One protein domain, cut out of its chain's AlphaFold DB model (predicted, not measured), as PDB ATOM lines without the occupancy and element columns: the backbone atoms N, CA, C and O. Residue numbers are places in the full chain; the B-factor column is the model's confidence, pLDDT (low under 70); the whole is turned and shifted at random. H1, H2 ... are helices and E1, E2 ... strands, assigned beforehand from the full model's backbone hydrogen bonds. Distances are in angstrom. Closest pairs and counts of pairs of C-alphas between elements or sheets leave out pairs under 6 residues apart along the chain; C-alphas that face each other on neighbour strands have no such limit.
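AT A GLANCE: This is residues 182 to 397 of the 669 residues of a protein of Candidatus Nitrotoga sp. CP45 (UniProt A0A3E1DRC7). A small parallel sheet of four strands makes the core, with H8 and H9 packed over one face and H4 and H5 grazing it. Most of residues 319 to 388, with H10 as their one named helix, form a lobe of loops beside E4, and H11, residues 389 to 394, sticks out. The 216 printed residues hold eleven named helices and four strands, H1 E1 H2 H3 H4 E2 H5 E3 H6 H7 H8 E4 H9 H10 H11; the sheet order is E3 E2 E1 E4. The class is mixed, with under half of the residues in named elements; the whole is compact, radius of gyration of the C-alphas 17.7 A, spanning 51 by 49 by 33 A.

HOW THE PARTS SIT: H1, residues 182 to 195, precedes inner strand E1, residues 199 to 203. H2, residues 208 to 211, and H3, residues 214 to 217, touch only at the corner, closest C-alphas Lys 209 and Thr 216, 5.4 A. H4, residues 221 to 229, only grazes the sheet. E2, residues 238 to 242, is parallel to E1, with N 201 and O 239 within hydrogen-bond range at 2.9 A. H5, residues 250 to 256, only grazes the sheet and touches H4, closest C-alphas Pro 221 and Glu 252, 6.1 A. E3, residues 260 to 262, is parallel to E2, N 240 and O 261 at 2.8 A. E1, H2 H3 H4, E2 and E2, H5, E3 are strand-helix-strand units, parallel neighbours with helices between; the second crossover is right-handed. H6, residues 263 to 270, lies over none of the strands; H7, residues 272 to 275, is close but not clearly touching it, closest C-alphas Leu 268 and Phe 275, 7.2 A. H8, residues 283 to 294, touches H1 at a steep tilt of 52 degrees, with residues 289 to 293 alone, closest C-alphas Ala 188 and Val 293, 5.5 A. E4, residues 300 to 302, is parallel to E1, N 202 and O 301 at 2.9 A. H9, residues 307 to 318, is on the same face as H8: two layers, helices on one face of a sheet. H10, residues 366 to 369, and H11, residues 389 to 394, touch no helix. Every O i to N i+4 pair is within hydrogen-bond range in H1, H4, H5, H6, H8, H9 and H11; H2, H3, H7 and H10 are too short for one.

IN THESE COORDINATES: H1 runs 19.9 A from C-alpha 182 at (41.775, 29.726, 324.700); H8 measures 16.4 A, H9 16.2 A, E1 13.4 A. H11 ends at C-alpha 394 (25.005, 57.987, 325.065).

THE WHOLE: The C-alphas farthest apart, Pro 273 and Arg 362, are 51.9 A apart. The printed part has no cut; the links H9 to H10 and H10 to H11 are long. Mean pLDDT of the printed part is 89.7, with 15 residues under 70, among them 393 to 397.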
ATOM      1  N   ARG A 182      40.914  29.662 325.886       98.19
ATOM      2  CA  ARG A 182      41.775  29.726 324.700       98.19
ATOM      3  C   ARG A 182      41.801  28.444 323.851       98.19
ATOM      4  O   ARG A 182      41.573  28.581 322.658       98.19
ATOM      5  N   PRO A 183      41.974  27.224 324.409       98.50
ATOM      6  CA  PRO A 183      42.025  26.012 323.585       98.50
ATOM      7  C   PRO A 183      40.742  25.757 322.779       98.50
ATOM      8  O   PRO A 183      40.808  25.334 321.629       98.50
ATOM      9  N   PHE A 184      39.569  26.052 323.352       98.69
ATOM     10  CA  PHE A 184      38.292  25.899 322.650       98.69
ATOM     11  C   PHE A 184      38.098  26.986 321.590       98.69
ATOM     12  O   PHE A 184      37.600  26.697 320.505       98.69
ATOM     13  N   ALA A 185      38.504  28.225 321.890       98.38
ATOM     14  CA  ALA A 185      38.466  29.322 320.926       98.38
ATOM     15  C   ALA A 185      39.381  29.041 319.721       98.38
ATOM     16  O   ALA A 185      38.925  29.124 318.587       98.38
ATOM     17  N   GLU A 186      40.627  28.621 319.967       98.69
ATOM     18  CA  GLU A 186      41.614  28.290 318.930       98.69
ATOM     19  C   GLU A 186      41.124  27.156 318.016       98.69
ATOM     20  O   GLU A 186      41.255  27.252 316.795       98.69
ATOM     21  N   LEU A 187      40.514  26.102 318.578       98.81
ATOM     22  CA  LEU A 187      39.945  25.023 317.768       98.81
ATOM     23  C   LEU A 187      38.721  25.485 316.965       98.81
ATOM     24  O   LEU A 187      38.604  25.151 315.789       98.81
ATOM     25  N   ALA A 188      37.815  26.265 317.559       98.75
ATOM     26  CA  ALA A 188      36.666  26.795 316.825       98.75
ATOM     27  C   ALA A 188      37.104  27.713 315.669       98.75
ATOM     28  O   ALA A 188      36.570  27.603 314.568       98.75
ATOM     29  N   GLU A 189      38.103  28.574 315.885       98.69
ATOM     30  CA  GLU A 189      38.690  29.438 314.850       98.69
ATOM     31  C   GLU A 189      39.344  28.635 313.721       98.69
ATOM     32  O   GLU A 189      39.166  28.969 312.550       98.69
ATOM     33  N   LEU A 190      40.072  27.566 314.063       98.75
ATOM     34  CA  LEU A 190      40.648  26.625 313.101       98.75
ATOM     35  C   LEU A 190      39.557  26.027 312.200       98.75
ATOM     36  O   LEU A 190      39.641  26.150 310.980       98.75
ATOM     37  N   VAL A 191      38.504  25.468 312.802       98.75
ATOM     38  CA  VAL A 191      37.376  24.858 312.079       98.75
ATOM     39  C   VAL A 191      36.671  25.884 311.184       98.75
ATOM     40  O   VAL A 191      36.417  25.616 310.014       98.75
ATOM     41  N   VAL A 192      36.385  27.080 311.706       98.62
ATOM     42  CA  VAL A 192      35.729  28.167 310.955       98.62
ATOM     43  C   VAL A 192      36.563  28.600 309.753       98.62
ATOM     44  O   VAL A 192      36.026  28.773 308.660       98.62
ATOM     45  N   ARG A 193      37.875  28.775 309.937       98.56
ATOM     46  CA  ARG A 193      38.782  29.192 308.864       98.56
ATOM     47  C   ARG A 193      38.820  28.170 307.733       98.56
ATOM     48  O   ARG A 193      38.833  28.567 306.570       98.56
ATOM     49  N   ASP A 194      38.852  26.890 308.078       98.50
ATOM     50  CA  ASP A 194      39.001  25.806 307.113       98.50
ATOM     51  C   ASP A 194      37.678  25.514 306.368       98.50
ATOM     52  O   ASP A 194      37.720  25.178 305.185       98.50
ATOM     53  N   ILE A 195      36.509  25.733 306.994       98.31
ATOM     54  CA  ILE A 195      35.197  25.714 306.307       98.31
ATOM     55  C   ILE A 195      35.035  26.935 305.377       98.31
ATOM     56  O   ILE A 195      34.433  26.833 304.308       98.31
ATOM     57  N   GLY A 196      35.575  28.098 305.756       98.00
ATOM     58  CA  GLY A 196      35.402  29.352 305.016       98.00
ATOM     59  C   GLY A 196      34.070  30.050 305.334       98.00
ATOM     60  O   GLY A 196      33.532  29.880 306.423       98.00
ATOM     61  N   PRO A 197      33.525  30.903 304.449       97.50
ATOM     62  CA  PRO A 197      32.211  31.512 304.660       97.50
ATOM     63  C   PRO A 197      31.087  30.469 304.576       97.50
ATOM     64  O   PRO A 197      30.955  29.796 303.560       97.50
ATOM     65  N   PHE A 198      30.243  30.382 305.605       98.50
ATOM     66  CA  PHE A 198      29.114  29.445 305.661       98.50
ATOM     67  C   PHE A 198      27.864  30.083 306.270       98.50
ATOM     68  O   PHE A 198      27.948  31.071 307.007       98.50
ATOM     69  N   ASN A 199      26.706  29.480 306.009       98.19
ATOM     70  CA  ASN A 199      25.474  29.719 306.761       98.19
ATOM     71  C   ASN A 199      25.276  28.588 307.774       98.19
ATOM     72  O   ASN A 199      25.750  27.473 307.555       98.19
ATOM     73  N   ALA A 200      24.597  28.856 308.887       98.50
ATOM     74  CA  ALA A 200      24.354  27.836 309.902       98.50
ATOM     75  C   ALA A 200      22.876  27.702 310.262       98.50
ATOM     76  O   ALA A 200      22.147  28.689 310.377       98.50
ATOM     77  N   VAL A 201      22.454  26.466 310.508       98.56
ATOM     78  CA  VAL A 201      21.122  26.140 311.009       98.56
ATOM     79  C   VAL A 201      21.226  25.279 312.259       98.56
ATOM     80  O   VAL A 201      21.971  24.302 312.296       98.56
ATOM     81  N   HIS A 202      20.463  25.628 313.292       98.19
ATOM     82  CA  HIS A 202      20.256  24.760 314.446       98.19
ATOM     83  C   HIS A 202      18.838  24.183 314.429       98.19
ATOM     84  O   HIS A 202      17.856  24.927 314.481       98.19
ATOM     85  N   LEU A 203      18.762  22.853 314.387       96.19
ATOM     86  CA  LEU A 203      17.556  22.029 314.347       96.19
ATOM     87  C   LEU A 203      17.538  21.119 315.579       96.19
ATOM     88  O   LEU A 203      18.180  20.074 315.589       96.19
ATOM     89  N   ARG A 204      16.805  21.516 316.618       93.56
ATOM     90  CA  ARG A 204      16.594  20.713 317.826       93.56
ATOM     91  C   ARG A 204      15.392  19.805 317.610       93.56
ATOM     92  O   ARG A 204      14.275  20.303 317.494       93.56
ATOM     93  N   ARG A 205      15.602  18.492 317.560       90.88
ATOM     94  CA  ARG A 205      14.519  17.534 317.300       90.88
ATOM     95  C   ARG A 205      14.375  16.484 318.394       90.88
ATOM     96  O   ARG A 205      13.235  16.184 318.733       90.88
ATOM     97  N   GLY A 206      15.460  16.025 319.017       89.06
ATOM     98  CA  GLY A 206      15.479  14.878 319.937       89.06
ATOM     99  C   GLY A 206      14.375  14.887 320.993       89.06
ATOM    100  O   GLY A 206      13.305  14.304 320.813       89.06
ATOM    101  N   ASP A 207      14.600  15.562 322.117       85.44
ATOM    102  CA  ASP A 207      13.584  15.673 323.172       85.44
ATOM    103  C   ASP A 207      12.469  16.674 322.838       85.44
ATOM    104  O   ASP A 207      11.430  16.695 323.503       85.44
ATOM    105  N   PHE A 208      12.645  17.478 321.787       85.38
ATOM    106  CA  PHE A 208      11.617  18.385 321.280       85.38
ATOM    107  C   PHE A 208      10.426  17.622 320.695       85.38
ATOM    108  O   PHE A 208       9.294  18.019 320.940       85.38
ATOM    109  N   LYS A 209      10.626  16.448 320.087       82.56
ATOM    110  CA  LYS A 209       9.522  15.545 319.707       82.56
ATOM    111  C   LYS A 209       8.639  15.150 320.891       82.56
ATOM    112  O   LYS A 209       7.445  14.944 320.724       82.56
ATOM    113  N   VAL A 210       9.201  15.055 322.097       80.25
ATOM    114  CA  VAL A 210       8.432  14.758 323.317       80.25
ATOM    115  C   VAL A 210       7.903  16.035 323.955       80.25
ATOM    116  O   VAL A 210       6.776  16.066 324.430       80.25
ATOM    117  N   THR A 211       8.690  17.105 323.988       75.75
ATOM    118  CA  THR A 211       8.298  18.363 324.637       75.75
ATOM    119  C   THR A 211       7.220  19.081 323.840       75.75
ATOM    120  O   THR A 211       6.219  19.510 324.416       75.75
ATOM    121  N   TYR A 212       7.410  19.152 322.524       75.00
ATOM    122  CA  TYR A 212       6.544  19.851 321.591       75.00
ATOM    123  C   TYR A 212       5.720  18.946 320.664       75.00
ATOM    124  O   TYR A 212       4.857  19.423 319.936       75.00
ATOM    125  N   GLY A 213       5.890  17.625 320.755       69.56
ATOM    126  CA  GLY A 213       4.926  16.675 320.203       69.56
ATOM    127  C   GLY A 213       4.711  16.810 318.703       69.56
ATOM    128  O   GLY A 213       5.663  16.855 317.920       69.56
ATOM    129  N   VAL A 214       3.429  16.869 318.335       61.59
ATOM    130  CA  VAL A 214       2.940  16.978 316.957       61.59
ATOM    131  C   VAL A 214       3.585  18.163 316.239       61.59
ATOM    132  O   VAL A 214       3.967  18.019 315.086       61.59
ATOM    133  N   THR A 215       3.823  19.294 316.915       66.12
ATOM    134  CA  THR A 215       4.457  20.463 316.286       66.12
ATOM    135  C   THR A 215       5.847  20.159 315.738       66.12
ATOM    136  O   THR A 215       6.146  20.583 314.634       66.12
ATOM    137  N   THR A 216       6.695  19.403 316.440       74.25
ATOM    138  CA  THR A 216       8.031  19.048 315.922       74.25
ATOM    139  C   THR A 216       7.983  17.831 314.986       74.25
ATOM    140  O   THR A 216       8.785  17.728 314.053       74.25
ATOM    141  N   LEU A 217       7.065  16.890 315.237       75.44
ATOM    142  CA  LEU A 217       6.941  15.641 314.477       75.44
ATOM    143  C   LEU A 217       6.309  15.833 313.094       75.44
ATOM    144  O   LEU A 217       6.758  15.190 312.145       75.44
ATOM    145  N   ASP A 218       5.323  16.718 312.971       80.44
ATOM    146  CA  ASP A 218       4.591  16.943 311.720       80.44
ATOM    147  C   ASP A 218       5.314  17.908 310.775       80.44
ATOM    148  O   ASP A 218       4.970  17.980 309.591       80.44
ATOM    149  N   ARG A 219       6.339  18.622 311.269       85.62
ATOM    150  CA  ARG A 219       7.181  19.478 310.428       85.62
ATOM    151  C   ARG A 219       7.912  18.636 309.404       85.62
ATOM    152  O   ARG A 219       8.550  17.629 309.727       85.62
ATOM    153  N   LYS A 220       7.858  19.090 308.161       86.44
ATOM    154  CA  LYS A 220       8.477  18.441 307.013       86.44
ATOM    155  C   LYS A 220       9.836  19.066 306.698       86.44
ATOM    156  O   LYS A 220      10.031  20.265 306.909       86.44
ATOM    157  N   PRO A 221      10.765  18.299 306.105       89.19
ATOM    158  CA  PRO A 221      12.044  18.838 305.650       89.19
ATOM    159  C   PRO A 221      11.887  20.022 304.689       89.19
ATOM    160  O   PRO A 221      12.647  20.984 304.772       89.19
ATOM    161  N   CYS A 222      10.871  19.986 303.818       85.06
ATOM    162  CA  CYS A 222      10.589  21.063 302.873       85.06
ATOM    163  C   CYS A 222      10.291  22.406 303.560       85.06
ATOM    164  O   CYS A 222      10.721  23.432 303.052       85.06
ATOM    165  N   GLU A 223       9.663  22.416 304.740       87.56
ATOM    166  CA  GLU A 223       9.419  23.651 305.503       87.56
ATOM    167  C   GLU A 223      10.731  24.254 306.022       87.56
ATOM    168  O   GLU A 223      10.935  25.466 305.949       87.56
ATOM    169  N   ALA A 224      11.665  23.412 306.486       93.44
ATOM    170  CA  ALA A 224      13.001  23.870 306.865       93.44
ATOM    171  C   ALA A 224      13.743  24.457 305.657       93.44
ATOM    172  O   ALA A 224      14.355  25.518 305.760       93.44
ATOM    173  N   ILE A 225      13.679  23.772 304.510       93.25
ATOM    174  CA  ILE A 225      14.313  24.211 303.259       93.25
ATOM    175  C   ILE A 225      13.719  25.545 302.801       93.25
ATOM    176  O   ILE A 225      14.475  26.448 302.466       93.25
ATOM    177  N   GLU A 226      12.397  25.707 302.840       89.88
ATOM    178  CA  GLU A 226      11.720  26.958 302.489       89.88
ATOM    179  C   GLU A 226      12.107  28.116 303.413       89.88
ATOM    180  O   GLU A 226      12.276  29.242 302.944       89.88
ATOM    181  N   ALA A 227      12.255  27.869 304.717       92.25
ATOM    182  CA  ALA A 227      12.736  28.879 305.657       92.25
ATOM    183  C   ALA A 227      14.199  29.258 305.378       92.25
ATOM    184  O   ALA A 227      14.541  30.440 305.380       92.25
ATOM    185  N   MET A 228      15.052  28.270 305.091       96.56
ATOM    186  CA  MET A 228      16.457  28.493 304.742       96.56
ATOM    187  C   MET A 228      16.610  29.236 303.411       96.56
ATOM    188  O   MET A 228      17.328  30.227 303.365       96.56
ATOM    189  N   ASP A 229      15.879  28.862 302.361       93.69
ATOM    190  CA  ASP A 229      15.952  29.482 301.027       93.69
ATOM    191  C   ASP A 229      15.530  30.965 301.010       93.69
ATOM    192  O   ASP A 229      15.819  31.692 300.059       93.69
ATOM    193  N   GLN A 230      14.847  31.443 302.056       92.19
ATOM    194  CA  GLN A 230      14.506  32.861 302.200       92.19
ATOM    195  C   GLN A 230      15.711  33.737 302.568       92.19
ATOM    196  O   GLN A 230      15.635  34.959 302.409       92.19
ATOM    197  N   VAL A 231      16.796  33.139 303.070       93.19
ATOM    198  CA  VAL A 231      17.965  33.863 303.599       93.19
ATOM    199  C   VAL A 231      19.314  33.267 303.190       93.19
ATOM    200  O   VAL A 231      20.302  33.996 303.142       93.19
ATOM    201  N   PHE A 232      19.380  31.976 302.876       95.62
ATOM    202  CA  PHE A 232      20.593  31.272 302.477       95.62
ATOM    203  C   PHE A 232      20.632  31.095 300.962       95.62
ATOM    204  O   PHE A 232      19.626  30.812 300.314       95.62
ATOM    205  N   GLU A 233      21.828  31.196 300.388       93.44
ATOM    206  CA  GLU A 233      22.065  30.735 299.025       93.44
ATOM    207  C   GLU A 233      22.462  29.255 299.067       93.44
ATOM    208  O   GLU A 233      23.406  28.891 299.758       93.44
ATOM    209  N   ARG A 234      21.799  28.393 298.284       93.81
ATOM    210  CA  ARG A 234      22.058  26.934 298.278       93.81
ATOM    211  C   ARG A 234      23.480  26.516 297.875       93.81
ATOM    212  O   ARG A 234      23.839  25.353 298.018       93.81
ATOM    213  N   LYS A 235      24.255  27.440 297.302       94.94
ATOM    214  CA  LYS A 235      25.657  27.224 296.918       94.94
ATOM    215  C   LYS A 235      26.633  27.465 298.075       94.94
ATOM    216  O   LYS A 235      27.788  27.074 297.957       94.94
ATOM    217  N   ASP A 236      26.195  28.181 299.112       96.31
ATOM    218  CA  ASP A 236      27.019  28.468 300.279       96.31
ATOM    219  C   ASP A 236      27.041  27.214 301.176       96.31
ATOM    220  O   ASP A 236      25.994  26.578 301.337       96.31
ATOM    221  N   PRO A 237      28.187  26.876 301.796       98.38
ATOM    222  CA  PRO A 237      28.268  25.795 302.771       98.38
ATOM    223  C   PRO A 237      27.210  25.927 303.878       98.38
ATOM    224  O   PRO A 237      27.037  27.009 304.456       98.38
ATOM    225  N   LEU A 238      26.529  24.824 304.205       98.75
ATOM    226  CA  LEU A 238      25.548  24.758 305.292       98.75
ATOM    227  C   LEU A 238      26.104  23.994 306.497       98.75
ATOM    228  O   LEU A 238      26.259  22.774 306.477       98.75
ATOM    229  N   VAL A 239      26.323  24.699 307.601       98.81
ATOM    230  CA  VAL A 239      26.669  24.090 308.886       98.81
ATOM    231  C   VAL A 239      25.390  23.745 309.653       98.81
ATOM    232  O   VAL A 239      24.586  24.616 309.978       98.81
ATOM    233  N   ILE A 240      25.195  22.466 309.954       98.69
ATOM    234  CA  ILE A 240      24.015  21.922 310.630       98.69
ATOM    235  C   ILE A 240      24.384  21.541 312.064       98.69
ATOM    236  O   ILE A 240      25.309  20.764 312.308       98.69
ATOM    237  N   LEU A 241      23.614  22.065 313.013       98.25
ATOM    238  CA  LEU A 241      23.655  21.707 314.425       98.25
ATOM    239  C   LEU A 241      22.361  20.973 314.764       98.25
ATOM    240  O   LEU A 241      21.277  21.520 314.571       98.25
ATOM    241  N   THR A 242      22.463  19.747 315.261       96.25
ATOM    242  CA  THR A 242      21.305  18.927 315.635       96.25
ATOM    243  C   THR A 242      21.699  17.921 316.705       96.25
ATOM    244  O   THR A 242      22.863  17.544 316.808       96.25
ATOM    245  N   ASP A 243      20.725  17.476 317.487       92.69
ATOM    246  CA  ASP A 243      20.858  16.345 318.402       92.69
ATOM    247  C   ASP A 243      20.512  14.990 317.754       92.69
ATOM    248  O   ASP A 243      20.621  13.956 318.409       92.69
ATOM    249  N   GLU A 244      20.140  14.972 316.466       90.69
ATOM    250  CA  GLU A 244      19.722  13.769 315.730       90.69
ATOM    251  C   GLU A 244      20.223  13.749 314.268       90.69
ATOM    252  O   GLU A 244      19.444  13.860 313.321       90.69
ATOM    253  N   ARG A 245      21.536  13.596 314.041       89.25
ATOM    254  CA  ARG A 245      22.143  13.590 312.685       89.25
ATOM    255  C   ARG A 245      21.523  12.570 311.714       89.25
ATOM    256  O   ARG A 245      21.403  12.851 310.515       89.25
ATOM    257  N   ASP A 246      21.191  11.388 312.224       91.19
ATOM    258  CA  ASP A 246      20.715  10.254 311.424       91.19
ATOM    259  C   ASP A 246      19.186  10.224 311.270       91.19
ATOM    260  O   ASP A 246      18.642   9.280 310.694       91.19
ATOM    261  N   ASP A 247      18.478  11.260 311.738       91.81
ATOM    262  CA  ASP A 247      17.042  11.404 311.493       91.81
ATOM    263  C   ASP A 247      16.780  11.515 309.970       91.81
ATOM    264  O   ASP A 247      17.365  12.385 309.306       91.81
ATOM    265  N   PRO A 248      15.893  10.674 309.391       92.44
ATOM    266  CA  PRO A 248      15.500  10.751 307.982       92.44
ATOM    267  C   PRO A 248      15.027  12.137 307.531       92.44
ATOM    268  O   PRO A 248      15.142  12.458 306.347       92.44
ATOM    269  N   PHE A 249      14.562  12.978 308.460       92.31
ATOM    270  CA  PHE A 249      14.234  14.385 308.231       92.31
ATOM    271  C   PHE A 249      15.350  15.141 307.495       92.31
ATOM    272  O   PHE A 249      15.087  15.971 306.628       92.31
ATOM    273  N   PHE A 250      16.617  14.835 307.776       96.06
ATOM    274  CA  PHE A 250      17.728  15.531 307.130       96.06
ATOM    275  C   PHE A 250      17.990  15.075 305.693       96.06
ATOM    276  O   PHE A 250      18.740  15.749 304.995       96.06
ATOM    277  N   MET A 251      17.414  13.969 305.212       94.31
ATOM    278  CA  MET A 251      17.735  13.429 303.884       94.31
ATOM    279  C   MET A 251      17.460  14.442 302.764       94.31
ATOM    280  O   MET A 251      18.325  14.676 301.924       94.31
ATOM    281  N   GLU A 252      16.300  15.097 302.784       93.75
ATOM    282  CA  GLU A 252      15.956  16.124 301.793       93.75
ATOM    283  C   GLU A 252      16.794  17.398 301.958       93.75
ATOM    284  O   GLU A 252      17.192  18.003 300.965       93.75
ATOM    285  N   ILE A 253      17.133  17.774 303.197       96.38
ATOM    286  CA  ILE A 253      18.005  18.927 303.471       96.38
ATOM    287  C   ILE A 253      19.391  18.699 302.858       96.38
ATOM    288  O   ILE A 253      19.907  19.583 302.181       96.38
ATOM    289  N   LYS A 254      19.963  17.498 303.025       96.50
ATOM    290  CA  LYS A 254      21.260  17.109 302.440       96.50
ATOM    291  C   LYS A 254      21.239  17.150 300.910       96.50
ATOM    292  O   LYS A 254      22.249  17.468 300.293       96.50
ATOM    293  N   LEU A 255      20.100  16.829 300.291       94.75
ATOM    294  CA  LEU A 255      19.926  16.928 298.838       94.75
ATOM    295  C   LEU A 255      19.803  18.385 298.370       94.75
ATOM    296  O   LEU A 255      20.328  18.731 297.313       94.75
ATOM    297  N   ALA A 256      19.117  19.235 299.138       95.56
ATOM    298  CA  ALA A 256      18.946  20.653 298.821       95.56
ATOM    299  C   ALA A 256      20.229  21.478 299.044       95.56
ATOM    300  O   ALA A 256      20.481  22.412 298.283       95.56
ATOM    301  N   TYR A 257      21.030  21.102 300.045       97.19
ATOM    302  CA  TYR A 257      22.303  21.714 300.430       97.19
ATOM    303  C   TYR A 257      23.415  20.650 300.365       97.19
ATOM    304  O   TYR A 257      23.760  20.045 301.383       97.19
ATOM    305  N   PRO A 258      23.960  20.362 299.168       95.69
ATOM    306  CA  PRO A 258      24.912  19.267 298.982       95.69
ATOM    307  C   PRO A 258      26.253  19.498 299.691       95.69
ATOM    308  O   PRO A 258      26.893  18.530 300.091       95.69
ATOM    309  N   ASP A 259      26.655  20.757 299.879       97.75
ATOM    310  CA  ASP A 259      27.816  21.142 300.683       97.75
ATOM    311  C   ASP A 259      27.365  21.446 302.121       97.75
ATOM    312  O   ASP A 259      27.030  22.582 302.461       97.75
ATOM    313  N   HIS A 260      27.258  20.401 302.948       98.25
ATOM    314  CA  HIS A 260      26.778  20.510 304.326       98.25
ATOM    315  C   HIS A 260      27.682  19.798 305.334       98.25
ATOM    316  O   HIS A 260      28.288  18.765 305.046       98.25
ATOM    317  N   TYR A 261      27.687  20.306 306.566       98.31
ATOM    318  CA  TYR A 261      28.514  19.812 307.666       98.31
ATOM    319  C   TYR A 261      27.666  19.640 308.924       98.31
ATOM    320  O   TYR A 261      27.194  20.622 309.487       98.31
ATOM    321  N   PHE A 262      27.506  18.408 309.411       98.44
ATOM    322  CA  PHE A 262      27.038  18.182 310.784       98.44
ATOM    323  C   PHE A 262      28.204  18.482 311.717       98.44
ATOM    324  O   PHE A 262      29.167  17.719 311.744       98.44
ATOM    325  N   ILE A 263      28.176  19.641 312.375       98.56
ATOM    326  CA  ILE A 263      29.417  20.273 312.843       98.56
ATOM    327  C   ILE A 263      30.153  19.481 313.921       98.56
ATOM    328  O   ILE A 263      31.376  19.399 313.900       98.56
ATOM    329  N   ASP A 264      29.419  18.859 314.831       97.19
ATOM    330  CA  ASP A 264      29.963  18.023 315.895       97.19
ATOM    331  C   ASP A 264      30.706  16.810 315.321       97.19
ATOM    332  O   ASP A 264      31.860  16.551 315.666       97.19
ATOM    333  N   TRP A 265      30.096  16.119 314.362       97.75
ATOM    334  CA  TRP A 265      30.727  15.021 313.640       97.75
ATOM    335  C   TRP A 265      31.877  15.484 312.751       97.75
ATOM    336  O   TRP A 265      32.910  14.825 312.711       97.75
ATOM    337  N   HIS A 266      31.744  16.638 312.096       98.50
ATOM    338  CA  HIS A 266      32.814  17.216 311.289       98.50
ATOM    339  C   HIS A 266      34.061  17.513 312.136       98.50
ATOM    340  O   HIS A 266      35.169  17.188 311.702       98.50
ATOM    341  N   ILE A 267      33.882  18.049 313.351       98.56
ATOM    342  CA  ILE A 267      34.959  18.249 314.331       98.56
ATOM    343  C   ILE A 267      35.614  16.913 314.671       98.56
ATOM    344  O   ILE A 267      36.831  16.787 314.569       98.56
ATOM    345  N   LEU A 268      34.831  15.895 315.027       98.25
ATOM    346  CA  LEU A 268      35.395  14.596 315.395       98.25
ATOM    347  C   LEU A 268      36.135  13.922 314.228       98.25
ATOM    348  O   LEU A 268      37.157  13.270 314.453       98.25
ATOM    349  N   ASP A 269      35.612  14.032 313.005       98.19
ATOM    350  CA  ASP A 269      36.136  13.366 311.805       98.19
ATOM    351  C   ASP A 269      37.411  14.020 311.272       98.19
ATOM    352  O   ASP A 269      38.314  13.310 310.831       98.19
ATOM    353  N   ASN A 270      37.503  15.349 311.335       98.50
ATOM    354  CA  ASN A 270      38.576  16.105 310.681       98.50
ATOM    355  C   ASN A 270      39.547  16.758 311.671       98.50
ATOM    356  O   ASN A 270      40.680  17.035 311.301       98.50
ATOM    357  N   TYR A 271      39.123  16.946 312.924       98.50
ATOM    358  CA  TYR A 271      39.896  17.599 313.986       98.50
ATOM    359  C   TYR A 271      39.934  16.758 315.268       98.50
ATOM    360  O   TYR A 271      40.126  17.270 316.371       98.50
ATOM    361  N   GLY A 272      39.706  15.445 315.152       97.94
ATOM    362  CA  GLY A 272      39.761  14.511 316.275       97.94
ATOM    363  C   GLY A 272      41.070  14.592 317.082       97.94
ATOM    364  O   GLY A 272      40.994  14.621 318.311       97.94
ATOM    365  N   PRO A 273      42.262  14.665 316.448       98.12
ATOM    366  CA  PRO A 273      43.532  14.833 317.159       98.12
ATOM    367  C   PRO A 273      43.643  16.143 317.950       98.12
ATOM    368  O   PRO A 273      44.205  16.142 319.045       98.12
ATOM    369  N   GLU A 274      43.130  17.251 317.419       98.56
ATOM    370  CA  GLU A 274      43.105  18.562 318.071       98.56
ATOM    371  C   GLU A 274      42.083  18.581 319.210       98.56
ATOM    372  O   GLU A 274      42.394  19.028 320.313       98.56
ATOM    373  N   PHE A 275      40.889  18.025 318.982       98.19
ATOM    374  CA  PHE A 275      39.860  17.868 320.008       98.19
ATOM    375  C   PHE A 275      40.369  17.010 321.173       98.19
ATOM    376  O   PHE A 275      40.193  17.383 322.328       98.19
ATOM    377  N   ALA A 276      41.085  15.915 320.896       97.12
ATOM    378  CA  ALA A 276      41.670  15.044 321.918       97.12
ATOM    379  C   ALA A 276      42.765  15.715 322.772       97.12
ATOM    380  O   ALA A 276      43.118  15.192 323.828       97.12
ATOM    381  N   GLN A 277      43.313  16.854 322.329       97.62
ATOM    382  CA  GLN A 277      44.290  17.647 323.084       97.62
ATOM    383  C   GLN A 277      43.639  18.689 324.001       97.62
ATOM    384  O   GLN A 277      44.339  19.333 324.788       97.62
ATOM    385  N   LEU A 278      42.321  18.882 323.914       97.88
ATOM    386  CA  LEU A 278      41.623  19.829 324.769       97.88
ATOM    387  C   LEU A 278      41.617  19.360 326.232       97.88
ATOM    388  O   LEU A 278      41.623  18.160 326.508       97.88
ATOM    389  N   PRO A 279      41.528  20.296 327.196       96.62
ATOM    390  CA  PRO A 279      41.405  19.942 328.608       96.62
ATOM    391  C   PRO A 279      40.155  19.113 328.926       96.62
ATOM    392  O   PRO A 279      40.158  18.373 329.906       96.62
ATOM    393  N   GLN A 280      39.098  19.267 328.123       96.38
ATOM    394  CA  GLN A 280      37.863  18.493 328.204       96.38
ATOM    395  C   GLN A 280      37.452  18.033 326.809       96.38
ATOM    396  O   GLN A 280      37.564  18.800 325.853       96.38
ATOM    397  N   THR A 281      36.971  16.795 326.720       96.44
ATOM    398  CA  THR A 281      36.660  16.113 325.452       96.44
ATOM    399  C   THR A 281      35.341  15.331 325.526       96.44
ATOM    400  O   THR A 281      35.165  14.307 324.861       96.44
ATOM    401  N   ASP A 282      34.432  15.743 326.410       95.19
ATOM    402  CA  ASP A 282      33.103  15.152 326.572       95.19
ATOM    403  C   ASP A 282      32.075  15.801 325.627       95.19
ATOM    404  O   ASP A 282      32.362  16.788 324.943       95.19
ATOM    405  N   SER A 283      30.851  15.270 325.597       94.50
ATOM    406  CA  SER A 283      29.791  15.779 324.714       94.50
ATOM    407  C   SER A 283      29.412  17.238 324.983       94.50
ATOM    408  O   SER A 283      29.052  17.938 324.038       94.50
ATOM    409  N   LEU A 284      29.533  17.739 326.222       94.38
ATOM    410  CA  LEU A 284      29.232  19.141 326.524       94.38
ATOM    411  C   LEU A 284      30.290  20.066 325.923       94.38
ATOM    412  O   LEU A 284      29.944  21.097 325.351       94.38
ATOM    413  N   SER A 285      31.566  19.678 325.995       96.00
ATOM    414  CA  SER A 285      32.660  20.423 325.360       96.00
ATOM    415  C   SER A 285      32.521  20.471 323.831       96.00
ATOM    416  O   SER A 285      32.743  21.519 323.221       96.00
ATOM    417  N   LEU A 286      32.062  19.376 323.211       97.12
ATOM    418  CA  LEU A 286      31.797  19.314 321.774       97.12
ATOM    419  C   LEU A 286      30.583  20.165 321.385       97.12
ATOM    420  O   LEU A 286      30.658  20.955 320.447       97.12
ATOM    421  N   ALA A 287      29.486  20.070 322.139       95.81
ATOM    422  CA  ALA A 287      28.306  20.907 321.945       95.81
ATOM    423  C   ALA A 287      28.654  22.401 322.066       95.81
ATOM    424  O   ALA A 287      28.190  23.213 321.267       95.81
ATOM    425  N   TYR A 288      29.519  22.757 323.016       97.31
ATOM    426  CA  TYR A 288      30.021  24.115 323.189       97.31
ATOM    427  C   TYR A 288      30.843  24.605 321.990       97.31
ATOM    428  O   TYR A 288      30.585  25.695 321.480       97.31
ATOM    429  N   LEU A 289      31.779  23.794 321.482       98.44
ATOM    430  CA  LEU A 289      32.531  24.105 320.258       98.44
ATOM    431  C   LEU A 289      31.600  24.338 319.065       98.44
ATOM    432  O   LEU A 289      31.764  25.320 318.344       98.44
ATOM    433  N   SER A 290      30.580  23.495 318.903       98.44
ATOM    434  CA  SER A 290      29.560  23.662 317.866       98.44
ATOM    435  C   SER A 290      28.876  25.032 317.960       98.44
ATOM    436  O   SER A 290      28.717  25.707 316.942       98.44
ATOM    437  N   GLN A 291      28.539  25.505 319.169       98.25
ATOM    438  CA  GLN A 291      27.979  26.853 319.361       98.25
ATOM    439  C   GLN A 291      28.960  27.959 318.964       98.25
ATOM    440  O   GLN A 291      28.551  28.943 318.343       98.25
ATOM    441  N   LEU A 292      30.246  27.809 319.308       98.62
ATOM    442  CA  LEU A 292      31.286  28.780 318.959       98.62
ATOM    443  C   LEU A 292      31.466  28.896 317.443       98.62
ATOM    444  O   LEU A 292      31.561  30.024 316.949       98.62
ATOM    445  N   VAL A 293      31.450  27.763 316.730       98.75
ATOM    446  CA  VAL A 293      31.508  27.712 315.261       98.75
ATOM    447  C   VAL A 293      30.251  28.333 314.652       98.75
ATOM    448  O   VAL A 293      30.355  29.233 313.829       98.75
ATOM    449  N   ALA A 294      29.047  27.944 315.084       98.44
ATOM    450  CA  ALA A 294      27.798  28.501 314.545       98.44
ATOM    451  C   ALA A 294      27.678  30.022 314.741       98.44
ATOM    452  O   ALA A 294      27.117  30.739 313.904       98.44
ATOM    453  N   ALA A 295      28.246  30.546 315.828       97.62
ATOM    454  CA  ALA A 295      28.313  31.981 316.057       97.62
ATOM    455  C   ALA A 295      29.184  32.721 315.014       97.62
ATOM    456  O   ALA A 295      29.014  33.925 314.804       97.62
ATOM    457  N   GLU A 296      30.038  32.014 314.270       97.81
ATOM    458  CA  GLU A 296      30.813  32.568 313.156       97.81
ATOM    459  C   GLU A 296      30.113  32.545 311.790       97.81
ATOM    460  O   GLU A 296      30.567  33.241 310.884       97.81
ATOM    461  N   ALA A 297      28.941  31.917 311.655       97.38
ATOM    462  CA  ALA A 297      28.202  31.896 310.387       97.38
ATOM    463  C   ALA A 297      27.895  33.304 309.835       97.38
ATOM    464  O   ALA A 297      27.736  34.260 310.610       97.38
ATOM    465  N   LYS A 298      27.754  33.427 308.513       95.56
ATOM    466  CA  LYS A 298      27.261  34.633 307.833       95.56
ATOM    467  C   LYS A 298      25.829  34.918 308.276       95.56
ATOM    468  O   LYS A 298      25.614  35.890 308.990       95.56
ATOM    469  N   GLU A 299      24.914  34.004 307.972       96.12
ATOM    470  CA  GLU A 299      23.533  34.012 308.455       96.12
ATOM    471  C   GLU A 299      23.291  32.811 309.385       96.12
ATOM    472  O   GLU A 299      23.889  31.742 309.209       96.12
ATOM    473  N   PHE A 300      22.403  32.971 310.369       97.62
ATOM    474  CA  PHE A 300      22.005  31.897 311.280       97.62
ATOM    475  C   PHE A 300      20.482  31.802 311.425       97.62
ATOM    476  O   PHE A 300      19.807  32.808 311.654       97.62
ATOM    477  N   ILE A 301      19.948  30.581 311.352       97.75
ATOM    478  CA  ILE A 301      18.557  30.270 311.712       97.75
ATOM    479  C   ILE A 301      18.564  29.231 312.831       97.75
ATOM    480  O   ILE A 301      19.214  28.192 312.730       97.75
ATOM    481  N   GLY A 302      17.834  29.497 313.909       96.94
ATOM    482  CA  GLY A 302      17.743  28.583 315.041       96.94
ATOM    483  C   GLY A 302      16.403  27.870 315.177       96.94
ATOM    484  O   GLY A 302      15.422  28.167 314.498       96.94
ATOM    485  N   THR A 303      16.338  26.966 316.149       95.38
ATOM    486  CA  THR A 303      15.069  26.433 316.657       95.38
ATOM    487  C   THR A 303      14.529  27.366 317.737       95.38
ATOM    488  O   THR A 303      15.287  27.771 318.629       95.38
ATOM    489  N   MET A 304      13.246  27.729 317.646       93.00
ATOM    490  CA  MET A 304      12.560  28.529 318.665       93.00
ATOM    491  C   MET A 304      12.617  27.807 320.020       93.00
ATOM    492  O   MET A 304      12.792  26.598 320.049       93.00
ATOM    493  N   THR A 305      12.557  28.551 321.132       90.94
ATOM    494  CA  THR A 305      12.572  28.043 322.528       90.94
ATOM    495  C   THR A 305      13.801  27.237 322.976       90.94
ATOM    496  O   THR A 305      13.914  26.902 324.154       90.94
ATOM    497  N   SER A 306      14.775  26.974 322.105       93.56
ATOM    498  CA  SER A 306      16.016  26.308 322.496       93.56
ATOM    499  C   SER A 306      17.019  27.277 323.140       93.56
ATOM    500  O   SER A 306      17.466  28.234 322.504       93.56
ATOM    501  N   THR A 307      17.473  26.985 324.369       93.62
ATOM    502  CA  THR A 307      18.618  27.701 324.980       93.62
ATOM    503  C   THR A 307      19.878  27.594 324.140       93.62
ATOM    504  O   THR A 307      20.666  28.534 324.100       93.62
ATOM    505  N   PHE A 308      20.064  26.466 323.454       95.25
ATOM    506  CA  PHE A 308      21.218  26.243 322.596       95.25
ATOM    507  C   PHE A 308      21.253  27.255 321.444       95.25
ATOM    508  O   PHE A 308      22.288  27.879 321.208       95.25
ATOM    509  N   THR A 309      20.100  27.491 320.799       96.56
ATOM    510  CA  THR A 309      19.909  28.581 319.824       96.56
ATOM    511  C   THR A 309      20.208  29.939 320.452       96.56
ATOM    512  O   THR A 309      20.931  30.750 319.869       96.56
ATOM    513  N   GLY A 310      19.631  30.212 321.623       95.00
ATOM    514  CA  GLY A 310      19.717  31.530 322.239       95.00
ATOM    515  C   GLY A 310      21.137  31.906 322.691       95.00
ATOM    516  O   GLY A 310      21.528  33.062 322.537       95.00
ATOM    517  N   ILE A 311      21.956  30.941 323.124       95.56
ATOM    518  CA  ILE A 311      23.384  31.158 323.413       95.56
ATOM    519  C   ILE A 311      24.194  31.434 322.137       95.56
ATOM    520  O   ILE A 311      25.041  32.329 322.136       95.56
ATOM    521  N   ILE A 312      23.912  30.755 321.018       97.00
ATOM    522  CA  ILE A 312      24.548  31.087 319.728       97.00
ATOM    523  C   ILE A 312      24.219  32.534 319.348       97.00
ATOM    524  O   ILE A 312      25.110  33.325 319.048       97.00
ATOM    525  N   GLN A 313      22.942  32.907 319.427       94.31
ATOM    526  CA  GLN A 313      22.461  34.268 319.175       94.31
ATOM    527  C   GLN A 313      23.138  35.307 320.088       94.31
ATOM    528  O   GLN A 313      23.566  36.365 319.620       94.31
ATOM    529  N   ARG A 314      23.312  34.981 321.373       93.44
ATOM    530  CA  ARG A 314      24.039  35.791 322.359       93.44
ATOM    531  C   ARG A 314      25.499  36.027 321.957       93.44
ATOM    532  O   ARG A 314      25.961  37.169 322.054       93.44
ATOM    533  N   TYR A 315      26.210  34.995 321.496       94.38
ATOM    534  CA  TYR A 315      27.592  35.113 321.011       94.38
ATOM    535  C   TYR A 315      27.693  35.901 319.707       94.38
ATOM    536  O   TYR A 315      28.593  36.721 319.547       94.38
ATOM    537  N   ARG A 316      26.746  35.720 318.787       93.56
ATOM    538  CA  ARG A 316      26.701  36.490 317.534       93.56
ATOM    539  C   ARG A 316      26.562  37.983 317.815       93.56
ATOM    540  O   ARG A 316      27.372  38.780 317.340       93.56
ATOM    541  N   GLY A 317      25.604  38.355 318.663       89.44
ATOM    542  CA  GLY A 317      25.401  39.754 319.027       89.44
ATOM    543  C   GLY A 317      26.562  40.353 319.833       89.44
ATOM    544  O   GLY A 317      26.893  41.523 319.639       89.44
ATOM    545  N   SER A 318      27.251  39.574 320.682       88.06
ATOM    546  CA  SER A 318      28.444  40.063 321.401       88.06
ATOM    547  C   SER A 318      29.641  40.319 320.484       88.06
ATOM    548  O   SER A 318      30.442  41.207 320.773       88.06
ATOM    549  N   ARG A 319      29.722  39.603 319.356       88.19
ATOM    550  CA  ARG A 319      30.715  39.790 318.286       88.19
ATOM    551  C   ARG A 319      30.327  40.890 317.286       88.19
ATOM    552  O   ARG A 319      30.992  41.058 316.270       88.19
ATOM    553  N   GLY A 320      29.261  41.649 317.558       84.75
ATOM    554  CA  GLY A 320      28.824  42.764 316.713       84.75
ATOM    555  C   GLY A 320      28.068  42.344 315.450       84.75
ATOM    556  O   GLY A 320      27.846  43.173 314.568       84.75
ATOM    557  N   LYS A 321      27.633  41.079 315.350       84.81
ATOM    558  CA  LYS A 321      26.717  40.653 314.288       84.81
ATOM    559  C   LYS A 321      25.316  41.148 314.635       84.81
ATOM    560  O   LYS A 321      24.577  40.505 315.374       84.81
ATOM    561  N   HIS A 322      24.978  42.334 314.138       69.38
ATOM    562  CA  HIS A 322      23.688  42.998 314.358       69.38
ATOM    563  C   HIS A 322      22.571  42.450 313.456       69.38
ATOM    564  O   HIS A 322      21.764  43.210 312.922       69.38
ATOM    565  N   GLU A 323      22.544  41.137 313.251       73.50
ATOM    566  CA  GLU A 323      21.484  40.492 312.488       73.50
ATOM    567  C   GLU A 323      20.219  40.301 313.328       73.50
ATOM    568  O   GLU A 323      20.229  40.271 314.563       73.50
ATOM    569  N   THR A 324      19.105  40.173 312.629       84.31
ATOM    570  CA  THR A 324      17.820  39.797 313.196       84.31
ATOM    571  C   THR A 324      17.838  38.324 313.590       84.31
ATOM    572  O   THR A 324      18.408  37.471 312.916       84.31
ATOM    573  N   PHE A 325      17.207  38.007 314.716       90.69
ATOM    574  CA  PHE A 325      17.090  36.625 315.162       90.69
ATOM    575  C   PHE A 325      16.051  35.883 314.331       90.69
ATOM    576  O   PHE A 325      14.875  36.266 314.332       90.69
ATOM    577  N   ARG A 326      16.493  34.804 313.684       95.00
ATOM    578  CA  ARG A 326      15.667  33.986 312.801       95.00
ATOM    579  C   ARG A 326      15.425  32.598 313.368       95.00
ATOM    580  O   ARG A 326      16.309  32.003 313.991       95.00
ATOM    581  N   TYR A 327      14.227  32.099 313.117       95.94
ATOM    582  CA  TYR A 327      13.765  30.773 313.491       95.94
ATOM    583  C   TYR A 327      13.187  30.057 312.279       95.94
ATOM    584  O   TYR A 327      12.682  30.700 311.362       95.94
ATOM    585  N   LEU A 328      13.252  28.730 312.286       93.62
ATOM    586  CA  LEU A 328      12.664  27.925 311.217       93.62
ATOM    587  C   LEU A 328      11.134  27.998 311.233       93.62
ATOM    588  O   LEU A 328      10.512  28.177 310.191       93.62
ATOM    589  N   TRP A 329      10.542  27.883 312.422       90.75
ATOM    590  CA  TRP A 329       9.098  27.902 312.640       90.75
ATOM    591  C   TRP A 329       8.755  28.197 314.104       90.75
ATOM    592  O   TRP A 329       9.632  28.307 314.969       90.75
ATOM    593  N   ASN A 330       7.457  28.332 314.373       89.38
ATOM    594  CA  ASN A 330       6.902  28.412 315.714       89.38
ATOM    595  C   ASN A 330       6.825  27.027 316.385       89.38
ATOM    596  O   ASN A 330       6.311  26.081 315.791       89.38
ATOM    597  N   GLU A 331       7.285  26.944 317.636       86.75
ATOM    598  CA  GLU A 331       7.193  25.746 318.495       86.75
ATOM    599  C   GLU A 331       6.120  25.884 319.594       86.75
ATOM    600  O   GLU A 331       5.876  24.954 320.354       86.75
ATOM    601  N   LEU A 332       5.491  27.056 319.747       85.62
ATOM    602  CA  LEU A 332       4.535  27.298 320.831       85.62
ATOM    603  C   LEU A 332       3.095  26.933 320.442       85.62
ATOM    604  O   LEU A 332       2.666  27.282 319.337       85.62
ATOM    605  N   PRO A 333       2.308  26.338 321.360       81.75
ATOM    606  CA  PRO A 333       0.894  26.046 321.125       81.75
ATOM    607  C   PRO A 333       0.056  27.329 320.978       81.75
ATOM    608  O   PRO A 333       0.516  28.435 321.289       81.75
ATOM    609  N   GLU A 334      -1.186  27.206 320.492       78.62
ATOM    610  CA  GLU A 334      -2.094  28.356 320.399       78.62
ATOM    611  C   GLU A 334      -2.412  28.943 321.793       78.62
ATOM    612  O   GLU A 334      -2.318  28.286 322.829       78.62
ATOM    613  N   SER A 335      -2.812  30.217 321.831       77.25
ATOM    614  CA  SER A 335      -3.139  30.899 323.087       77.25
ATOM    615  C   SER A 335      -4.236  30.168 323.868       77.25
ATOM    616  O   SER A 335      -5.324  29.931 323.348       77.25
ATOM    617  N   GLY A 336      -3.976  29.891 325.147       77.56
ATOM    618  CA  GLY A 336      -4.907  29.184 326.034       77.56
ATOM    619  C   GLY A 336      -4.805  27.659 325.966       77.56
ATOM    620  O   GLY A 336      -5.396  26.991 326.811       77.56
ATOM    621  N   GLN A 337      -4.031  27.109 325.028       73.31
ATOM    622  CA  GLN A 337      -3.647  25.702 325.042       73.31
ATOM    623  C   GLN A 337      -2.378  25.542 325.888       73.31
ATOM    624  O   GLN A 337      -1.400  26.271 325.719       73.31
ATOM    625  N   GLY A 338      -2.406  24.616 326.848       69.25
ATOM    626  CA  GLY A 338      -1.210  24.257 327.605       69.25
ATOM    627  C   GLY A 338      -0.193  23.537 326.716       69.25
ATOM    628  O   GLY A 338      -0.549  22.951 325.694       69.25
ATOM    629  N   ILE A 339       1.082  23.541 327.117       71.19
ATOM    630  CA  ILE A 339       2.065  22.636 326.512       71.19
ATOM    631  C   ILE A 339       1.762  21.224 327.022       71.19
ATOM    632  O   ILE A 339       2.194  20.827 328.106       71.19
ATOM    633  N   GLU A 340       1.011  20.466 326.233       75.88
ATOM    634  CA  GLU A 340       0.822  19.033 326.430       75.88
ATOM    635  C   GLU A 340       1.964  18.296 325.734       75.88
ATOM    636  O   GLU A 340       2.011  18.190 324.504       75.88
ATOM    637  N   ARG A 341       2.933  17.832 326.534       71.69
ATOM    638  CA  ARG A 341       4.107  17.108 326.033       71.69
ATOM    639  C   ARG A 341       3.666  15.943 325.148       71.69
ATOM    640  O   ARG A 341       2.944  15.056 325.597       71.69
ATOM    641  N   GLY A 342       4.105  15.958 323.896       67.62
ATOM    642  CA  GLY A 342       3.857  14.899 322.925       67.62
ATOM    643  C   GLY A 342       2.536  15.027 322.167       67.62
ATOM    644  O   GLY A 342       2.360  14.311 321.188       67.62
ATOM    645  N   GLN A 343       1.620  15.908 322.587       65.81
ATOM    646  CA  GLN A 343       0.231  15.900 322.100       65.81
ATOM    647  C   GLN A 343      -0.322  17.259 321.673       65.81
ATOM    648  O   GLN A 343      -1.374  17.296 321.041       65.81
ATOM    649  N   HIS A 344       0.352  18.368 321.981       69.81
ATOM    650  CA  HIS A 344      -0.179  19.662 321.571       69.81
ATOM    651  C   HIS A 344      -0.189  19.800 320.043       69.81
ATOM    652  O   HIS A 344       0.739  19.362 319.363       69.81
ATOM    653  N   ALA A 345      -1.255  20.402 319.518       66.69
ATOM    654  CA  ALA A 345      -1.480  20.531 318.086       66.69
ATOM    655  C   ALA A 345      -0.510  21.522 317.428       66.69
ATOM    656  O   ALA A 345      -0.072  22.492 318.047       66.69
ATOM    657  N   PHE A 346      -0.262  21.302 316.136       70.25
ATOM    658  CA  PHE A 346       0.459  22.229 315.272       70.25
ATOM    659  C   PHE A 346      -0.065  23.668 315.420       70.25
ATOM    660  O   PHE A 346      -1.274  23.910 315.384       70.25
ATOM    661  N   SER A 347       0.848  24.633 315.542       73.25
ATOM    662  CA  SER A 347       0.509  26.034 315.796       73.25
ATOM    663  C   SER A 347       1.429  27.000 315.049       73.25
ATOM    664  O   SER A 347       2.649  26.851 315.035       73.25
ATOM    665  N   GLU A 348       0.835  28.062 314.506       78.62
ATOM    666  CA  GLU A 348       1.512  29.210 313.876       78.62
ATOM    667  C   GLU A 348       1.178  30.515 314.620       78.62
ATOM    668  O   GLU A 348       1.051  31.591 314.036       78.62
ATOM    669  N   CYS A 349       0.958  30.425 315.936       79.31
ATOM    670  CA  CYS A 349       0.521  31.560 316.750       79.31
ATOM    671  C   CYS A 349       1.581  32.671 316.869       79.31
ATOM    672  O   CYS A 349       1.243  33.819 317.176       79.31
ATOM    673  N   ILE A 350       2.851  32.340 316.615       87.12
ATOM    674  CA  ILE A 350       3.963  33.287 316.525       87.12
ATOM    675  C   ILE A 350       4.280  33.513 315.046       87.12
ATOM    676  O   ILE A 350       4.984  32.699 314.450       87.12
ATOM    677  N   PRO A 351       3.786  34.602 314.435       83.06
ATOM    678  CA  PRO A 351       4.032  34.848 313.026       83.06
ATOM    679  C   PRO A 351       5.507  35.173 312.780       83.06
ATOM    680  O   PRO A 351       6.102  36.004 313.480       83.06
ATOM    681  N   LEU A 352       6.067  34.537 311.753       89.69
ATOM    682  CA  LEU A 352       7.427  34.758 311.275       89.69
ATOM    683  C   LEU A 352       7.399  35.317 309.844       89.69
ATOM    684  O   LEU A 352       6.650  34.825 309.002       89.69
ATOM    685  N   ASP A 353       8.236  36.312 309.557       84.75
ATOM    686  CA  ASP A 353       8.540  36.779 308.198       84.75
ATOM    687  C   ASP A 353      10.024  36.526 307.927       84.75
ATOM    688  O   ASP A 353      10.880  37.064 308.627       84.75
ATOM    689  N   ARG A 354      10.350  35.644 306.974       86.44
ATOM    690  CA  ARG A 354      11.739  35.196 306.725       86.44
ATOM    691  C   ARG A 354      12.441  34.674 307.978       86.44
ATOM    692  O   ARG A 354      13.616  34.938 308.219       86.44
ATOM    693  N   GLY A 355      11.678  33.957 308.801       90.75
ATOM    694  CA  GLY A 355      12.115  33.432 310.092       90.75
ATOM    695  C   GLY A 355      12.203  34.475 311.211       90.75
ATOM    696  O   GLY A 355      12.400  34.107 312.368       90.75
ATOM    697  N   GLU A 356      12.038  35.765 310.922       92.56
ATOM    698  CA  GLU A 356      12.061  36.828 311.925       92.56
ATOM    699  C   GLU A 356      10.701  36.948 312.605       92.56
ATOM    700  O   GLU A 356       9.666  37.027 311.944       92.56
ATOM    701  N   MET A 357      10.684  37.003 313.938       90.44
ATOM    702  CA  MET A 357       9.438  37.240 314.666       90.44
ATOM    703  C   MET A 357       8.862  38.612 314.327       90.44
ATOM    704  O   MET A 357       9.514  39.637 314.545       90.44
ATOM    705  N   ILE A 358       7.606  38.630 313.884       87.19
ATOM    706  CA  ILE A 358       6.900  39.879 313.614       87.19
ATOM    707  C   ILE A 358       6.568  40.558 314.946       87.19
ATOM    708  O   ILE A 358       5.975  39.965 315.850       87.19
ATOM    709  N   GLU A 359       6.941  41.831 315.069       87.94
ATOM    710  CA  GLU A 359       6.519  42.668 316.189       87.94
ATOM    711  C   GLU A 359       5.002  42.903 316.093       87.94
ATOM    712  O   GLU A 359       4.523  43.530 315.153       87.94
ATOM    713  N   GLN A 360       4.243  42.397 317.062       83.31
ATOM    714  CA  GLN A 360       2.780  42.482 317.138       83.31
ATOM    715  C   GLN A 360       2.294  43.609 318.064       83.31
ATOM    716  O   GLN A 360       1.135  44.016 317.995       83.31
ATOM    717  N   PHE A 361       3.165  44.124 318.937       87.06
ATOM    718  CA  PHE A 361       2.807  45.081 319.988       87.06
ATOM    719  C   PHE A 361       3.769  46.272 320.033       87.06
ATOM    720  O   PHE A 361       4.835  46.277 319.417       87.06
ATOM    721  N   ARG A 362       3.393  47.308 320.789       85.94
ATOM    722  CA  ARG A 362       4.234  48.486 321.037       85.94
ATOM    723  C   ARG A 362       4.898  48.389 322.403       85.94
ATOM    724  O   ARG A 362       4.274  47.977 323.372       85.94
ATOM    725  N   GLY A 363       6.131  48.870 322.489       88.50
ATOM    726  CA  GLY A 363       6.836  49.030 323.752       88.50
ATOM    727  C   GLY A 363       8.316  49.349 323.546       88.50
ATOM    728  O   GLY A 363       8.859  49.074 322.469       88.50
ATOM    729  N   PRO A 364       8.964  49.960 324.552       88.12
ATOM    730  CA  PRO A 364      10.366  50.350 324.459       88.12
ATOM    731  C   PRO A 364      11.301  49.139 324.384       88.12
ATOM    732  O   PRO A 364      12.314  49.210 323.694       88.12
ATOM    733  N   TYR A 365      10.925  48.012 324.992       91.81
ATOM    734  CA  TYR A 365      11.716  46.785 324.962       91.81
ATOM    735  C   TYR A 365      11.197  45.807 323.910       91.81
ATOM    736  O   TYR A 365       9.993  45.677 323.691       91.81
ATOM    737  N   SER A 366      12.104  45.087 323.262       91.56
ATOM    738  CA  SER A 366      11.812  44.162 322.165       91.56
ATOM    739  C   SER A 366      10.934  43.003 322.612       91.56
ATOM    740  O   SER A 366      10.070  42.561 321.857       91.56
ATOM    741  N   TRP A 367      11.053  42.577 323.869       93.12
ATOM    742  CA  TRP A 367      10.122  41.618 324.454       93.12
ATOM    743  C   TRP A 367       8.706  42.185 324.600       93.12
ATOM    744  O   TRP A 367       7.749  41.443 324.431       93.12
ATOM    745  N   ASN A 368       8.515  43.491 324.815       92.62
ATOM    746  CA  ASN A 368       7.167  44.077 324.834       92.62
ATOM    747  C   ASN A 368       6.485  44.057 323.465       92.62
ATOM    748  O   ASN A 368       5.284  44.293 323.401       92.62
ATOM    749  N   ARG A 369       7.242  43.853 322.380       91.50
ATOM    750  CA  ARG A 369       6.750  43.977 321.005       91.50
ATOM    751  C   ARG A 369       6.378  42.646 320.365       91.50
ATOM    752  O   ARG A 369       5.793  42.658 319.294       91.50
ATOM    753  N   VAL A 370       6.658  41.519 321.009       89.50
ATOM    754  CA  VAL A 370       6.344  40.170 320.506       89.50
ATOM    755  C   VAL A 370       5.261  39.496 321.353       89.50
ATOM    756  O   VAL A 370       4.923  39.989 322.431       89.50
ATOM    757  N   SER A 371       4.727  38.368 320.873       87.94
ATOM    758  CA  SER A 371       3.702  37.571 321.564       87.94
ATOM    759  C   SER A 371       3.953  37.400 323.063       87.94
ATOM    760  O   SER A 371       5.081  37.174 323.511       87.94
ATOM    761  N   GLN A 372       2.875  37.490 323.845       86.75
ATOM    762  CA  GLN A 372       2.870  37.209 325.284       86.75
ATOM    763  C   GLN A 372       3.022  35.719 325.606       86.75
ATOM    764  O   GLN A 372       3.330  35.383 326.742       86.75
ATOM    765  N   LEU A 373       2.864  34.837 324.616       85.44
ATOM    766  CA  LEU A 373       3.097  33.399 324.783       85.44
ATOM    767  C   LEU A 373       4.586  33.064 324.962       85.44
ATOM    768  O   LEU A 373       4.928  31.999 325.467       85.44
ATOM    769  N   LEU A 374       5.481  33.968 324.559       88.56
ATOM    770  CA  LEU A 374       6.923  33.780 324.675       88.56
ATOM    771  C   LEU A 374       7.378  34.093 326.098       88.56
ATOM    772  O   LEU A 374       7.146  35.199 326.588       88.56
ATOM    773  N   ASN A 375       8.112  33.169 326.722       89.06
ATOM    774  CA  ASN A 375       8.802  33.444 327.979       89.06
ATOM    775  C   ASN A 375      10.119  34.200 327.709       89.06
ATOM    776  O   ASN A 375      11.073  33.599 327.199       89.06
ATOM    777  N   PRO A 376      10.229  35.494 328.064       89.81
ATOM    778  CA  PRO A 376      11.384  36.299 327.680       89.81
ATOM    779  C   PRO A 376      12.627  36.022 328.505       89.81
ATOM    780  O   PRO A 376      13.724  36.345 328.058       89.81
ATOM    781  N   ALA A 377      12.459  35.422 329.683       88.81
ATOM    782  CA  ALA A 377      13.580  35.020 330.515       88.81
ATOM    783  C   ALA A 377      14.400  33.921 329.830       88.81
ATOM    784  O   ALA A 377      15.608  33.860 330.006       88.81
ATOM    785  N   TRP A 378      13.774  33.070 329.014       87.12
ATOM    786  CA  TRP A 378      14.419  31.854 328.522       87.12
ATOM    787  C   TRP A 378      14.565  31.772 326.994       87.12
ATOM    788  O   TRP A 378      15.525  31.188 326.504       87.12
ATOM    789  N   MET A 379      13.653  32.352 326.215       87.81
ATOM    790  CA  MET A 379      13.566  32.049 324.780       87.81
ATOM    791  C   MET A 379      14.819  32.434 323.967       87.81
ATOM    792  O   MET A 379      15.282  31.655 323.137       87.81
ATOM    793  N   ARG A 380      15.337  33.647 324.166       89.88
ATOM    794  CA  ARG A 380      16.507  34.194 323.467       89.88
ATOM    795  C   ARG A 380      17.065  35.378 324.239       89.88
ATOM    796  O   ARG A 380      16.320  36.025 324.978       89.88
ATOM    797  N   GLU A 381      18.326  35.704 323.990       90.94
ATOM    798  CA  GLU A 381      18.840  37.004 324.394       90.94
ATOM    799  C   GLU A 381      18.156  38.110 323.574       90.94
ATOM    800  O   GLU A 381      17.755  37.897 322.428       90.94
ATOM    801  N   TRP A 382      17.999  39.296 324.150       91.50
ATOM    802  CA  TRP A 382      17.290  40.403 323.519       91.50
ATOM    803  C   TRP A 382      18.244  41.448 322.939       91.50
ATOM    804  O   TRP A 382      19.346  41.621 323.463       91.50
ATOM    805  N   PRO A 383      17.845  42.183 321.881       88.56
ATOM    806  CA  PRO A 383      18.670  43.236 321.289       88.56
ATOM    807  C   PRO A 383      19.211  44.260 322.298       88.56
ATOM    808  O   PRO A 383      20.296  44.803 322.114       88.56
ATOM    809  N   GLU A 384      18.485  44.492 323.391       89.00
ATOM    810  CA  GLU A 384      18.854  45.392 324.486       89.00
ATOM    811  C   GLU A 384      20.113  44.961 325.253       89.00
ATOM    812  O   GLU A 384      20.723  45.780 325.943       89.00
ATOM    813  N   SER A 385      20.526  43.701 325.118       87.44
ATOM    814  CA  SER A 385      21.795  43.195 325.642       87.44
ATOM    815  C   SER A 385      23.008  43.760 324.889       87.44
ATOM    816  O   SER A 385      24.085  43.908 325.471       87.44
ATOM    817  N   PHE A 386      22.853  44.133 323.614       86.06
ATOM    818  CA  PHE A 386      23.967  44.531 322.758       86.06
ATOM    819  C   PHE A 386      24.094  46.053 322.714       86.06
ATOM    820  O   PHE A 386      23.278  46.768 322.128       86.06
ATOM    821  N   LEU A 387      25.152  46.579 323.331       79.31
ATOM    822  CA  LEU A 387      25.440  48.007 323.273       79.31
ATOM    823  C   LEU A 387      26.126  48.334 321.942       79.31
ATOM    824  O   LEU A 387      27.284  47.988 321.729       79.31
ATOM    825  N   THR A 388      25.425  49.036 321.049       74.50
ATOM    826  CA  THR A 388      26.074  49.666 319.885       74.50
ATOM    827  C   THR A 388      27.073  50.731 320.360       74.50
ATOM    828  O   THR A 388      26.896  51.262 321.460       74.50
ATOM    829  N   PRO A 389      28.076  51.139 319.556       73.62
ATOM    830  CA  PRO A 389      28.958  52.252 319.922       73.62
ATOM    831  C   PRO A 389      28.188  53.525 320.315       73.62
ATOM    832  O   PRO A 389      28.556  54.212 321.267       73.62
ATOM    833  N   ALA A 390      27.063  53.799 319.644       69.50
ATOM    834  CA  ALA A 390      26.181  54.919 319.966       69.50
ATOM    835  C   ALA A 390      25.461  54.730 321.314       69.50
ATOM    836  O   ALA A 390      25.434  55.650 322.138       69.50
ATOM    837  N   THR A 391      24.930  53.530 321.576       70.06
ATOM    838  CA  THR A 391      24.326  53.156 322.868       70.06
ATOM    839  C   THR A 391      25.356  53.247 323.995       70.06
ATOM    840  O   THR A 391      25.053  53.706 325.091       70.06
ATOM    841  N   PHE A 392      26.597  52.845 323.732       70.00
ATOM    842  CA  PHE A 392      27.687  52.880 324.699       70.00
ATOM    843  C   PHE A 392      28.129  54.317 325.026       70.00
ATOM    844  O   PHE A 392      28.406  54.640 326.184       70.00
ATOM    845  N   ALA A 393      28.149  55.202 324.027       68.81
ATOM    846  CA  ALA A 393      28.500  56.610 324.206       68.81
ATOM    847  C   ALA A 393      27.405  57.403 324.938       68.81
ATOM    848  O   ALA A 393      27.704  58.204 325.820       68.81
ATOM    849  N   THR A 394      26.138  57.176 324.583       66.50
ATOM    850  CA  THR A 394      25.005  57.987 325.065       66.50
ATOM    851  C   THR A 394      24.264  57.364 326.247       66.50
ATOM    852  O   THR A 394      23.543  58.056 326.963       66.50
ATOM    853  N   GLY A 395      24.400  56.052 326.454       60.09
ATOM    854  CA  GLY A 395      23.634  55.273 327.426       60.09
ATOM    855  C   GLY A 395      22.171  55.034 327.034       60.09
ATOM    856  O   GLY A 395      21.536  54.118 327.558       60.09
ATOM    857  N   ALA A 396      21.627  55.815 326.101       62.78
ATOM    858  CA  ALA A 396      20.295  55.594 325.574       62.78
ATOM    859  C   ALA A 396      20.306  54.310 324.741       62.78
ATOM    860  O   ALA A 396      21.085  54.196 323.793       62.78
ATOM    861  N   LEU A 397      19.433  53.350 325.081       63.53
ATOM    862  CA  LEU A 397      19.066  52.302 324.130       63.53
ATOM    863  C   LEU A 397      18.699  53.001 322.829       63.53
ATOM    864  O   LEU A 397      18.040  54.044 322.877       63.53
TER     865      LEU A 397